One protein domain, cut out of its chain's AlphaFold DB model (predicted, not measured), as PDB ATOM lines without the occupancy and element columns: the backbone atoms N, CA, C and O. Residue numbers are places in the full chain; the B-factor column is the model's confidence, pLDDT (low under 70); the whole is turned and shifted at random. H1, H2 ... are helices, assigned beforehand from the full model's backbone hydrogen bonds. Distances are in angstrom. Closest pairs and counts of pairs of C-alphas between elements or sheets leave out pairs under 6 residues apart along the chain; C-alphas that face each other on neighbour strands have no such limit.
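Overview. This is residues 207 to 279 of the 686 residues of an uncharacterized protein of Coccidioides immitis H538.4 (UniProt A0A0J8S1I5). Two helices, H2 and H3, make a V closed by the tight link between them, and at the other end of the long axis lies a small loose end made of residues 207 to 219 and the short helix H1. Residues 225 to 246 run from H1 to the V, make a loop at one side round Gly 236 and come back to H2. The printed part has 73 residues with three named helices, in the order H1, H2, H3, and no named strand; the class is all helix, though helices hold 33 of the 73 residues. It is compact, with a radius of gyration of the C-alphas of 12.9 A, yet elongated, spanning 40 by 23 by 19 A.

Along the chain. Start at C-alpha 207, at (41.849, -17.772, 15.645), and go through residues 207 to 219 to H1, residues 220 to 224, 6.9 A long. Find C-alpha 247 at (51.903, 0.563, 15.109); from there H2 runs to residue 257, 15.2 A away. H3, residues 263 to 279, is the longest helix at 24.5 A and ends at C-alpha 279, at (47.168, -10.035, 31.858).

Arrangement. H1 is apart from H2 and from H3. Look at residues 263 to 267, with which alone H3 touches H2; the closest C-alphas are those of Leu 254 and Val 263, 6.2 A apart. Their lines stand at a steep tilt of 47 degrees, and they run opposite ways. In H1, H2 and H3 every O i to N i+4 pair is within hydrogen-bond range.

Size, cuts and confidence. The C-alphas farthest apart are those of Thr 219 and Asp 260, at 40.4 A. The printed part has no cut; the link from H1 to H2, 22 residues, is long. Look for pLDDT under 70 at residues 207 to 227, 260 and 279; the mean of the printed part is 72.9.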
ATOM      1  N   GLU A 207      42.459 -19.020  15.182       61.12
ATOM      2  CA  GLU A 207      41.849 -17.772  15.645       61.12
ATOM      3  C   GLU A 207      42.702 -17.087  16.727       61.12
ATOM      4  O   GLU A 207      43.494 -17.720  17.437       61.12
ATOM      5  N   CYS A 208      42.554 -15.767  16.827       60.00
ATOM      6  CA  CYS A 208      43.188 -14.956  17.859       60.00
ATOM      7  C   CYS A 208      42.650 -15.325  19.265       60.00
ATOM      8  O   CYS A 208      41.452 -15.561  19.396       60.00
ATOM      9  N   PRO A 209      43.459 -15.318  20.348       57.84
ATOM     10  CA  PRO A 209      42.976 -15.637  21.701       57.84
ATOM     11  C   PRO A 209      42.039 -14.587  22.327       57.84
ATOM     12  O   PRO A 209      41.637 -14.743  23.476       57.84
ATOM     13  N   PHE A 210      41.733 -13.499  21.614       62.62
ATOM     14  CA  PHE A 210      40.853 -12.422  22.068       62.62
ATOM     15  C   PHE A 210      39.524 -12.486  21.292       62.62
ATOM     16  O   PHE A 210      39.567 -12.413  20.063       62.62
ATOM     17  N   PRO A 211      38.357 -12.572  21.962       50.91
ATOM     18  CA  PRO A 211      37.074 -12.850  21.302       50.91
ATOM     19  C   PRO A 211      36.578 -11.738  20.364       50.91
ATOM     20  O   PRO A 211      35.805 -12.018  19.456       50.91
ATOM     21  N   ASP A 212      37.045 -10.496  20.534       53.00
ATOM     22  CA  ASP A 212      36.695  -9.360  19.662       53.00
ATOM     23  C   ASP A 212      37.552  -9.298  18.376       53.00
ATOM     24  O   ASP A 212      37.426  -8.357  17.595       53.00
ATOM     25  N   CYS A 213      38.508 -10.217  18.191       56.94
ATOM     26  CA  CYS A 213      39.546 -10.087  17.171       56.94
ATOM     27  C   CYS A 213      39.316 -11.053  15.999       56.94
ATOM     28  O   CYS A 213      39.757 -12.201  16.044       56.94
ATOM     29  N   ASP A 214      38.732 -10.542  14.906       51.59
ATOM     30  CA  ASP A 214      38.449 -11.239  13.630       51.59
ATOM     31  C   ASP A 214      39.691 -11.809  12.891       51.59
ATOM     32  O   ASP A 214      39.640 -12.150  11.703       51.59
ATOM     33  N   TRP A 215      40.856 -11.863  13.537       58.53
ATOM     34  CA  TRP A 215      42.080 -12.365  12.934       58.53
ATOM     35  C   TRP A 215      42.135 -13.896  12.962       58.53
ATOM     36  O   TRP A 215      42.031 -14.536  14.010       58.53
ATOM     37  N   ILE A 216      42.360 -14.475  11.782       59.31
ATOM     38  CA  ILE A 216      42.363 -15.919  11.546       59.31
ATOM     39  C   ILE A 216      43.686 -16.317  10.869       59.31
ATOM     40  O   ILE A 216      43.896 -16.098   9.670       59.31
ATOM     41  N   GLY A 217      44.590 -16.908  11.651       60.00
ATOM     42  CA  GLY A 217      45.880 -17.440  11.212       60.00
ATOM     43  C   GLY A 217      45.772 -18.790  10.497       60.00
ATOM     44  O   GLY A 217      44.810 -19.543  10.668       60.00
ATOM     45  N   LYS A 218      46.788 -19.130   9.695       52.31
ATOM     46  CA  LYS A 218      46.840 -20.387   8.918       52.31
ATOM     47  C   LYS A 218      47.747 -21.438   9.563       52.31
ATOM     48  O   LYS A 218      47.667 -22.616   9.217       52.31
ATOM     49  N   THR A 219      48.592 -21.022  10.501       57.56
ATOM     50  CA  THR A 219      49.548 -21.840  11.247       57.56
ATOM     51  C   THR A 219      49.648 -21.370  12.702       57.56
ATOM     52  O   THR A 219      49.377 -20.213  13.020       57.56
ATOM     53  N   ARG A 220      50.117 -22.249  13.598       45.69
ATOM     54  CA  ARG A 220      50.432 -21.886  14.992       45.69
ATOM     55  C   ARG A 220      51.550 -20.830  15.079       45.69
ATOM     56  O   ARG A 220      51.571 -20.051  16.022       45.69
ATOM     57  N   SER A 221      52.444 -20.778  14.089       48.84
ATOM     58  CA  SER A 221      53.531 -19.793  14.007       48.84
ATOM     59  C   SER A 221      53.025 -18.371  13.761       48.84
ATOM     60  O   SER A 221      53.607 -17.430  14.293       48.84
ATOM     61  N   ASP A 222      51.923 -18.212  13.018       52.94
ATOM     62  CA  ASP A 222      51.289 -16.905  12.806       52.94
ATOM     63  C   ASP A 222      50.827 -16.298  14.147       52.94
ATOM     64  O   ASP A 222      50.981 -15.100  14.374       52.94
ATOM     65  N   LEU A 223      50.331 -17.145  15.062       53.22
ATOM     66  CA  LEU A 223      49.871 -16.772  16.406       53.22
ATOM     67  C   LEU A 223      51.018 -16.207  17.265       53.22
ATOM     68  O   LEU A 223      50.883 -15.152  17.881       53.22
ATOM     69  N   ASN A 224      52.174 -16.878  17.257       48.16
ATOM     70  CA  ASN A 224      53.386 -16.425  17.951       48.16
ATOM     71  C   ASN A 224      54.032 -15.189  17.288       48.16
ATOM     72  O   ASN A 224      54.875 -14.540  17.906       48.16
ATOM     73  N   GLY A 225      53.654 -14.864  16.047       44.91
ATOM     74  CA  GLY A 225      54.084 -13.667  15.323       44.91
ATOM     75  C   GLY A 225      53.236 -12.416  15.589       44.91
ATOM     76  O   GLY A 225      53.556 -11.349  15.060       44.91
ATOM     77  N   MET A 226      52.163 -12.511  16.385       55.66
ATOM     78  CA  MET A 226      51.298 -11.369  16.690       55.66
ATOM     79  C   MET A 226      51.976 -10.394  17.666       55.66
ATOM     80  O   MET A 226      52.112 -10.658  18.861       55.66
ATOM     81  N   GLY A 227      52.396  -9.239  17.144       65.06
ATOM     82  CA  GLY A 227      52.787  -8.086  17.959       65.06
ATOM     83  C   GLY A 227      51.590  -7.439  18.670       65.06
ATOM     84  O   GLY A 227      50.447  -7.843  18.466       65.06
ATOM     85  N   LYS A 228      51.850  -6.403  19.486       79.06
ATOM     86  CA  LYS A 228      50.792  -5.650  20.186       79.06
ATOM     87  C   LYS A 228      49.711  -5.175  19.201       79.06
ATOM     88  O   LYS A 228      50.037  -4.694  18.112       79.06
ATOM     89  N   ILE A 229      48.446  -5.292  19.597       81.44
ATOM     90  CA  ILE A 229      47.297  -4.775  18.843       81.44
ATOM     91  C   ILE A 229      47.000  -3.356  19.337       81.44
ATOM     92  O   ILE A 229      46.981  -3.115  20.543       81.44
ATOM     93  N   TYR A 230      46.778  -2.422  18.409       84.94
ATOM     94  CA  TYR A 230      46.556  -1.010  18.724       84.94
ATOM     95  C   TYR A 230      45.122  -0.566  18.418       84.94
ATOM     96  O   TYR A 230      44.568  -0.966  17.396       84.94
ATOM     97  N   ARG A 231      44.537   0.296  19.257       84.88
ATOM     98  CA  ARG A 231      43.148   0.778  19.148       84.88
ATOM     99  C   ARG A 231      43.047   2.272  19.489       84.88
ATOM    100  O   ARG A 231      43.875   2.800  20.225       84.88
ATOM    101  N   CYS A 232      42.074   2.986  18.912       86.06
ATOM    102  CA  CYS A 232      41.985   4.449  19.023       86.06
ATOM    103  C   CYS A 232      40.984   4.892  20.105       86.06
ATOM    104  O   CYS A 232      39.787   4.650  19.984       86.06
ATOM    105  N   PHE A 233      41.467   5.596  21.133       83.19
ATOM    106  CA  PHE A 233      40.667   6.019  22.295       83.19
ATOM    107  C   PHE A 233      40.140   7.464  22.203       83.19
ATOM    108  O   PHE A 233      39.512   7.964  23.135       83.19
ATOM    109  N   VAL A 234      40.362   8.148  21.075       82.19
ATOM    110  CA  VAL A 234      39.886   9.523  20.863       82.19
ATOM    111  C   VAL A 234      38.355   9.540  20.744       82.19
ATOM    112  O   VAL A 234      37.785   8.894  19.859       82.19
ATOM    113  N   ARG A 235      37.681  10.307  21.618       76.19
ATOM    114  CA  ARG A 235      36.220  10.510  21.580       76.19
ATOM    115  C   ARG A 235      35.758  10.955  20.186       76.19
ATOM    116  O   ARG A 235      36.397  11.782  19.543       76.19
ATOM    117  N   GLY A 236      34.650  10.384  19.713       74.88
ATOM    118  CA  GLY A 236      34.093  10.668  18.383       74.88
ATOM    119  C   GLY A 236      34.853  10.050  17.200       74.88
ATOM    120  O   GLY A 236      34.455  10.248  16.055       74.88
ATOM    121  N   CYS A 237      35.926   9.278  17.420       81.56
ATOM    122  CA  CYS A 237      36.629   8.623  16.321       81.56
ATOM    123  C   CYS A 237      35.781   7.511  15.678       81.56
ATOM    124  O   CYS A 237      35.545   6.462  16.281       81.56
ATOM    125  N   ALA A 238      35.434   7.678  14.397       78.06
ATOM    126  CA  ALA A 238      34.744   6.675  13.573       78.06
ATOM    127  C   ALA A 238      35.559   5.382  13.312       78.06
ATOM    128  O   ALA A 238      35.099   4.483  12.613       78.06
ATOM    129  N   LYS A 239      36.790   5.290  13.835       77.94
ATOM    130  CA  LYS A 239      37.670   4.106  13.796       77.94
ATOM    131  C   LYS A 239      38.163   3.710  15.197       77.94
ATOM    132  O   LYS A 239      39.153   2.995  15.316       77.94
ATOM    133  N   SER A 240      37.465   4.157  16.245       76.06
ATOM    134  CA  SER A 240      37.740   3.813  17.648       76.06
ATOM    135  C   SER A 240      37.681   2.310  17.907       76.06
ATOM    136  O   SER A 240      38.620   1.756  18.460       76.06
ATOM    137  N   GLN A 241      36.645   1.631  17.411       70.94
ATOM    138  CA  GLN A 241      36.493   0.173  17.513       70.94
ATOM    139  C   GLN A 241      37.348  -0.625  16.512       70.94
ATOM    140  O   GLN A 241      37.162  -1.829  16.379       70.94
ATOM    141  N   LYS A 242      38.266   0.014  15.774       80.50
ATOM    142  CA  LYS A 242      39.129  -0.699  14.829       80.50
ATOM    143  C   LYS A 242      40.452  -1.087  15.483       80.50
ATOM    144  O   LYS A 242      41.239  -0.212  15.846       80.50
ATOM    145  N   ASP A 243      40.737  -2.383  15.462       81.38
ATOM    146  CA  ASP A 243      42.039  -2.941  15.811       81.38
ATOM    147  C   ASP A 243      43.063  -2.795  14.671       81.38
ATOM    148  O   ASP A 243      42.789  -3.001  13.481       81.38
ATOM    149  N   TRP A 244      44.287  -2.424  15.042       81.88
ATOM    150  CA  TRP A 244      45.411  -2.197  14.141       81.88
ATOM    151  C   TRP A 244      46.591  -3.078  14.559       81.88
ATOM    152  O   TRP A 244      47.317  -2.761  15.494       81.88
ATOM    153  N   LEU A 245      46.855  -4.149  13.808       76.75
ATOM    154  CA  LEU A 245      47.957  -5.091  14.068       76.75
ATOM    155  C   LEU A 245      49.363  -4.521  13.746       76.75
ATOM    156  O   LEU A 245      50.342  -5.262  13.680       76.75
ATOM    157  N   ARG A 246      49.480  -3.213  13.458       78.44
ATOM    158  CA  ARG A 246      50.748  -2.522  13.157       78.44
ATOM    159  C   ARG A 246      50.726  -1.083  13.662       78.44
ATOM    160  O   ARG A 246      49.912  -0.277  13.205       78.44
ATOM    161  N   LEU A 247      51.697  -0.759  14.514       79.69
ATOM    162  CA  LEU A 247      51.903   0.563  15.109       79.69
ATOM    163  C   LEU A 247      52.019   1.685  14.065       79.69
ATOM    164  O   LEU A 247      51.465   2.761  14.259       79.69
ATOM    165  N   ASP A 248      52.685   1.445  12.934       81.81
ATOM    166  CA  ASP A 248      52.898   2.489  11.920       81.81
ATOM    167  C   ASP A 248      51.596   2.887  11.208       81.81
ATOM    168  O   ASP A 248      51.345   4.070  10.979       81.81
ATOM    169  N   ASN A 249      50.710   1.918  10.953       85.56
ATOM    170  CA  ASN A 249      49.376   2.184  10.405       85.56
ATOM    171  C   ASN A 249      48.494   2.931  11.420       85.56
ATOM    172  O   ASN A 249      47.709   3.797  11.037       85.56
ATOM    173  N   PHE A 250      48.635   2.615  12.712       85.56
ATOM    174  CA  PHE A 250      47.935   3.303  13.796       85.56
ATOM    175  C   PHE A 250      48.430   4.751  13.971       85.56
ATOM    176  O   PHE A 250      47.623   5.679  13.994       85.56
ATOM    177  N   ARG A 251      49.751   4.978  13.965       85.50
ATOM    178  CA  ARG A 251      50.362   6.321  13.945       85.50
ATOM    179  C   ARG A 251      49.902   7.138  12.739       85.50
ATOM    180  O   ARG A 251      49.518   8.290  12.910       85.50
ATOM    181  N   ALA A 252      49.864   6.536  11.550       85.44
ATOM    182  CA  ALA A 252      49.349   7.188  10.348       85.44
ATOM    183  C   ALA A 252      47.847   7.518  10.452       85.44
ATOM    184  O   ALA A 252      47.418   8.558   9.955       85.44
ATOM    185  N   HIS A 253      47.035   6.688  11.117       87.25
ATOM    186  CA  HIS A 253      45.645   7.036  11.427       87.25
ATOM    187  C   HIS A 253      45.566   8.253  12.358       87.25
ATOM    188  O   HIS A 253      44.839   9.194  12.031       87.25
ATOM    189  N   LEU A 254      46.306   8.253  13.471       85.94
ATOM    190  CA  LEU A 254      46.319   9.360  14.432       85.94
ATOM    191  C   LEU A 254      46.744  10.673  13.755       85.94
ATOM    192  O   LEU A 254      45.994  11.641  13.787       85.94
ATOM    193  N   GLN A 255      47.873  10.680  13.043       84.88
ATOM    194  CA  GLN A 255      48.412  11.872  12.373       84.88
ATOM    195  C   GLN A 255      47.477  12.462  11.301       84.88
ATOM    196  O   GLN A 255      47.418  13.680  11.145       84.88
ATOM    197  N   ASN A 256      46.743  11.626  10.556       83.38
ATOM    198  CA  ASN A 256      45.882  12.100   9.465       83.38
ATOM    199  C   ASN A 256      44.452  12.457   9.910       83.38
ATOM    200  O   ASN A 256      43.837  13.331   9.300       83.38
ATOM    201  N   VAL A 257      43.913  11.790  10.938       82.12
ATOM    202  CA  VAL A 257      42.517  11.963  11.397       82.12
ATOM    203  C   VAL A 257      42.418  12.840  12.650       82.12
ATOM    204  O   VAL A 257      41.424  13.536  12.829       82.12
ATOM    205  N   HIS A 258      43.447  12.849  13.496       80.94
ATOM    206  CA  HIS A 258      43.477  13.540  14.786       80.94
ATOM    207  C   HIS A 258      44.720  14.436  14.870       80.94
ATOM    208  O   HIS A 258      45.626  14.203  15.671       80.94
ATOM    209  N   LYS A 259      44.768  15.455  14.004       73.19
ATOM    210  CA  LYS A 259      45.927  16.349  13.813       73.19
ATOM    211  C   LYS A 259      46.413  17.019  15.104       73.19
ATOM    212  O   LYS A 259      47.605  17.275  15.233       73.19
ATOM    213  N   ASP A 260      45.500  17.236  16.045       68.44
ATOM    214  CA  ASP A 260      45.737  17.939  17.307       68.44
ATOM    215  C   ASP A 260      45.920  16.985  18.510       68.44
ATOM    216  O   ASP A 260      46.012  17.434  19.650       68.44
ATOM    217  N   CYS A 261      45.975  15.658  18.296       74.56
ATOM    218  CA  CYS A 261      46.191  14.692  19.382       74.56
ATOM    219  C   CYS A 261      47.680  14.404  19.640       74.56
ATOM    220  O   CYS A 261      48.503  14.343  18.722       74.56
ATOM    221  N   ASN A 262      48.031  14.129  20.900       81.69
ATOM    222  CA  ASN A 262      49.359  13.629  21.242       81.69
ATOM    223  C   ASN A 262      49.499  12.158  20.805       81.69
ATOM    224  O   ASN A 262      49.111  11.233  21.518       81.69
ATOM    225  N   VAL A 263      50.088  11.952  19.624       80.31
ATOM    226  CA  VAL A 263      50.316  10.630  19.014       80.31
ATOM    227  C   VAL A 263      51.120   9.691  19.928       80.31
ATOM    228  O   VAL A 263      50.891   8.484  19.903       80.31
ATOM    229  N   GLY A 264      52.039  10.219  20.746       78.81
ATOM    230  CA  GLY A 264      52.812   9.420  21.700       78.81
ATOM    231  C   GLY A 264      51.946   8.876  22.836       78.81
ATOM    232  O   GLY A 264      51.977   7.681  23.119       78.81
ATOM    233  N   GLU A 265      51.111   9.731  23.425       79.31
ATOM    234  CA  GLU A 265      50.216   9.346  24.520       79.31
ATOM    235  C   GLU A 265      49.090   8.414  24.049       79.31
ATOM    236  O   GLU A 265      48.772   7.439  24.726       79.31
ATOM    237  N   MET A 266      48.543   8.626  22.846       82.69
ATOM    238  CA  MET A 266      47.550   7.711  22.262       82.69
ATOM    239  C   MET A 266      48.128   6.311  21.985       82.69
ATOM    240  O   MET A 266      47.419   5.316  22.127       82.69
ATOM    241  N   VAL A 267      49.418   6.211  21.640       84.69
ATOM    242  CA  VAL A 267      50.129   4.922  21.576       84.69
ATOM    243  C   VAL A 267      50.320   4.334  22.975       84.69
ATOM    244  O   VAL A 267      50.014   3.161  23.167       84.69
ATOM    245  N   ARG A 268      50.737   5.135  23.967       86.25
ATOM    246  CA  ARG A 268      50.941   4.674  25.350       86.25
ATOM    247  C   ARG A 268      49.664   4.089  25.964       86.25
ATOM    248  O   ARG A 268      49.701   2.979  26.489       86.25
ATOM    249  N   LEU A 269      48.535   4.791  25.847       81.69
ATOM    250  CA  LEU A 269      47.224   4.316  26.308       81.69
ATOM    251  C   LEU A 269      46.794   3.032  25.586       81.69
ATOM    252  O   LEU A 269      46.251   2.122  26.211       81.69
ATOM    253  N   SER A 270      47.080   2.923  24.286       84.75
ATOM    254  CA  SER A 270      46.763   1.720  23.517       84.75
ATOM    255  C   SER A 270      47.626   0.511  23.888       84.75
ATOM    256  O   SER A 270      47.118  -0.609  23.863       84.75
ATOM    257  N   GLU A 271      48.904   0.699  24.221       84.00
ATOM    258  CA  GLU A 271      49.754  -0.393  24.710       84.00
ATOM    259  C   GLU A 271      49.373  -0.793  26.141       84.00
ATOM    260  O   GLU A 271      49.304  -1.985  26.432       84.00
ATOM    261  N   GLN A 272      49.020   0.175  26.995       81.00
ATOM    262  CA  GLN A 272      48.508  -0.078  28.344       81.00
ATOM    263  C   GLN A 272      47.188  -0.872  28.311       81.00
ATOM    264  O   GLN A 272      47.045  -1.838  29.057       81.00
ATOM    265  N   TRP A 273      46.258  -0.545  27.404       84.56
ATOM    266  CA  TRP A 273      45.041  -1.335  27.176       84.56
ATOM    267  C   TRP A 273      45.349  -2.774  26.736       84.56
ATOM    268  O   TRP A 273      44.776  -3.718  27.283       84.56
ATOM    269  N   TYR A 274      46.270  -2.953  25.783       82.69
ATOM    270  CA  TYR A 274      46.675  -4.279  25.305       82.69
ATOM    271  C   TYR A 274      47.320  -5.122  26.418       82.69
ATOM    272  O   TYR A 274      47.022  -6.307  26.547       82.69
ATOM    273  N   GLU A 275      48.168  -4.521  27.255       78.25
ATOM    274  CA  GLU A 275      48.834  -5.214  28.364       78.25
ATOM    275  C   GLU A 275      47.869  -5.555  29.504       78.25
ATOM    276  O   GLU A 275      47.862  -6.698  29.960       78.25
ATOM    277  N   SER A 276      46.968  -4.642  29.886       73.50
ATOM    278  CA  SER A 276      45.876  -4.960  30.814       73.50
ATOM    279  C   SER A 276      45.002  -6.107  30.295       73.50
ATOM    280  O   SER A 276      44.705  -7.029  31.052       73.50
ATOM    281  N   ARG A 277      44.640  -6.113  29.002       70.12
ATOM    282  CA  ARG A 277      43.816  -7.186  28.416       70.12
ATOM    283  C   ARG A 277      44.572  -8.512  28.282       70.12
ATOM    284  O   ARG A 277      43.964  -9.569  28.420       70.12
ATOM    285  N   LYS A 278      45.890  -8.477  28.059       70.75
ATOM    286  CA  LYS A 278      46.750  -9.670  28.057       70.75
ATOM    287  C   LYS A 278      46.822 -10.315  29.444       70.75
ATOM    288  O   LYS A 278      46.728 -11.535  29.534       70.75
ATOM    289  N   ASN A 279      46.975  -9.516  30.501       58.97
ATOM    290  CA  ASN A 279      47.168 -10.035  31.858       58.97
ATOM    291  C   ASN A 279      45.940 -10.812  32.374       58.97
ATOM    292  O   ASN A 279      46.105 -11.835  33.034       58.97
TER     293      ASN A 279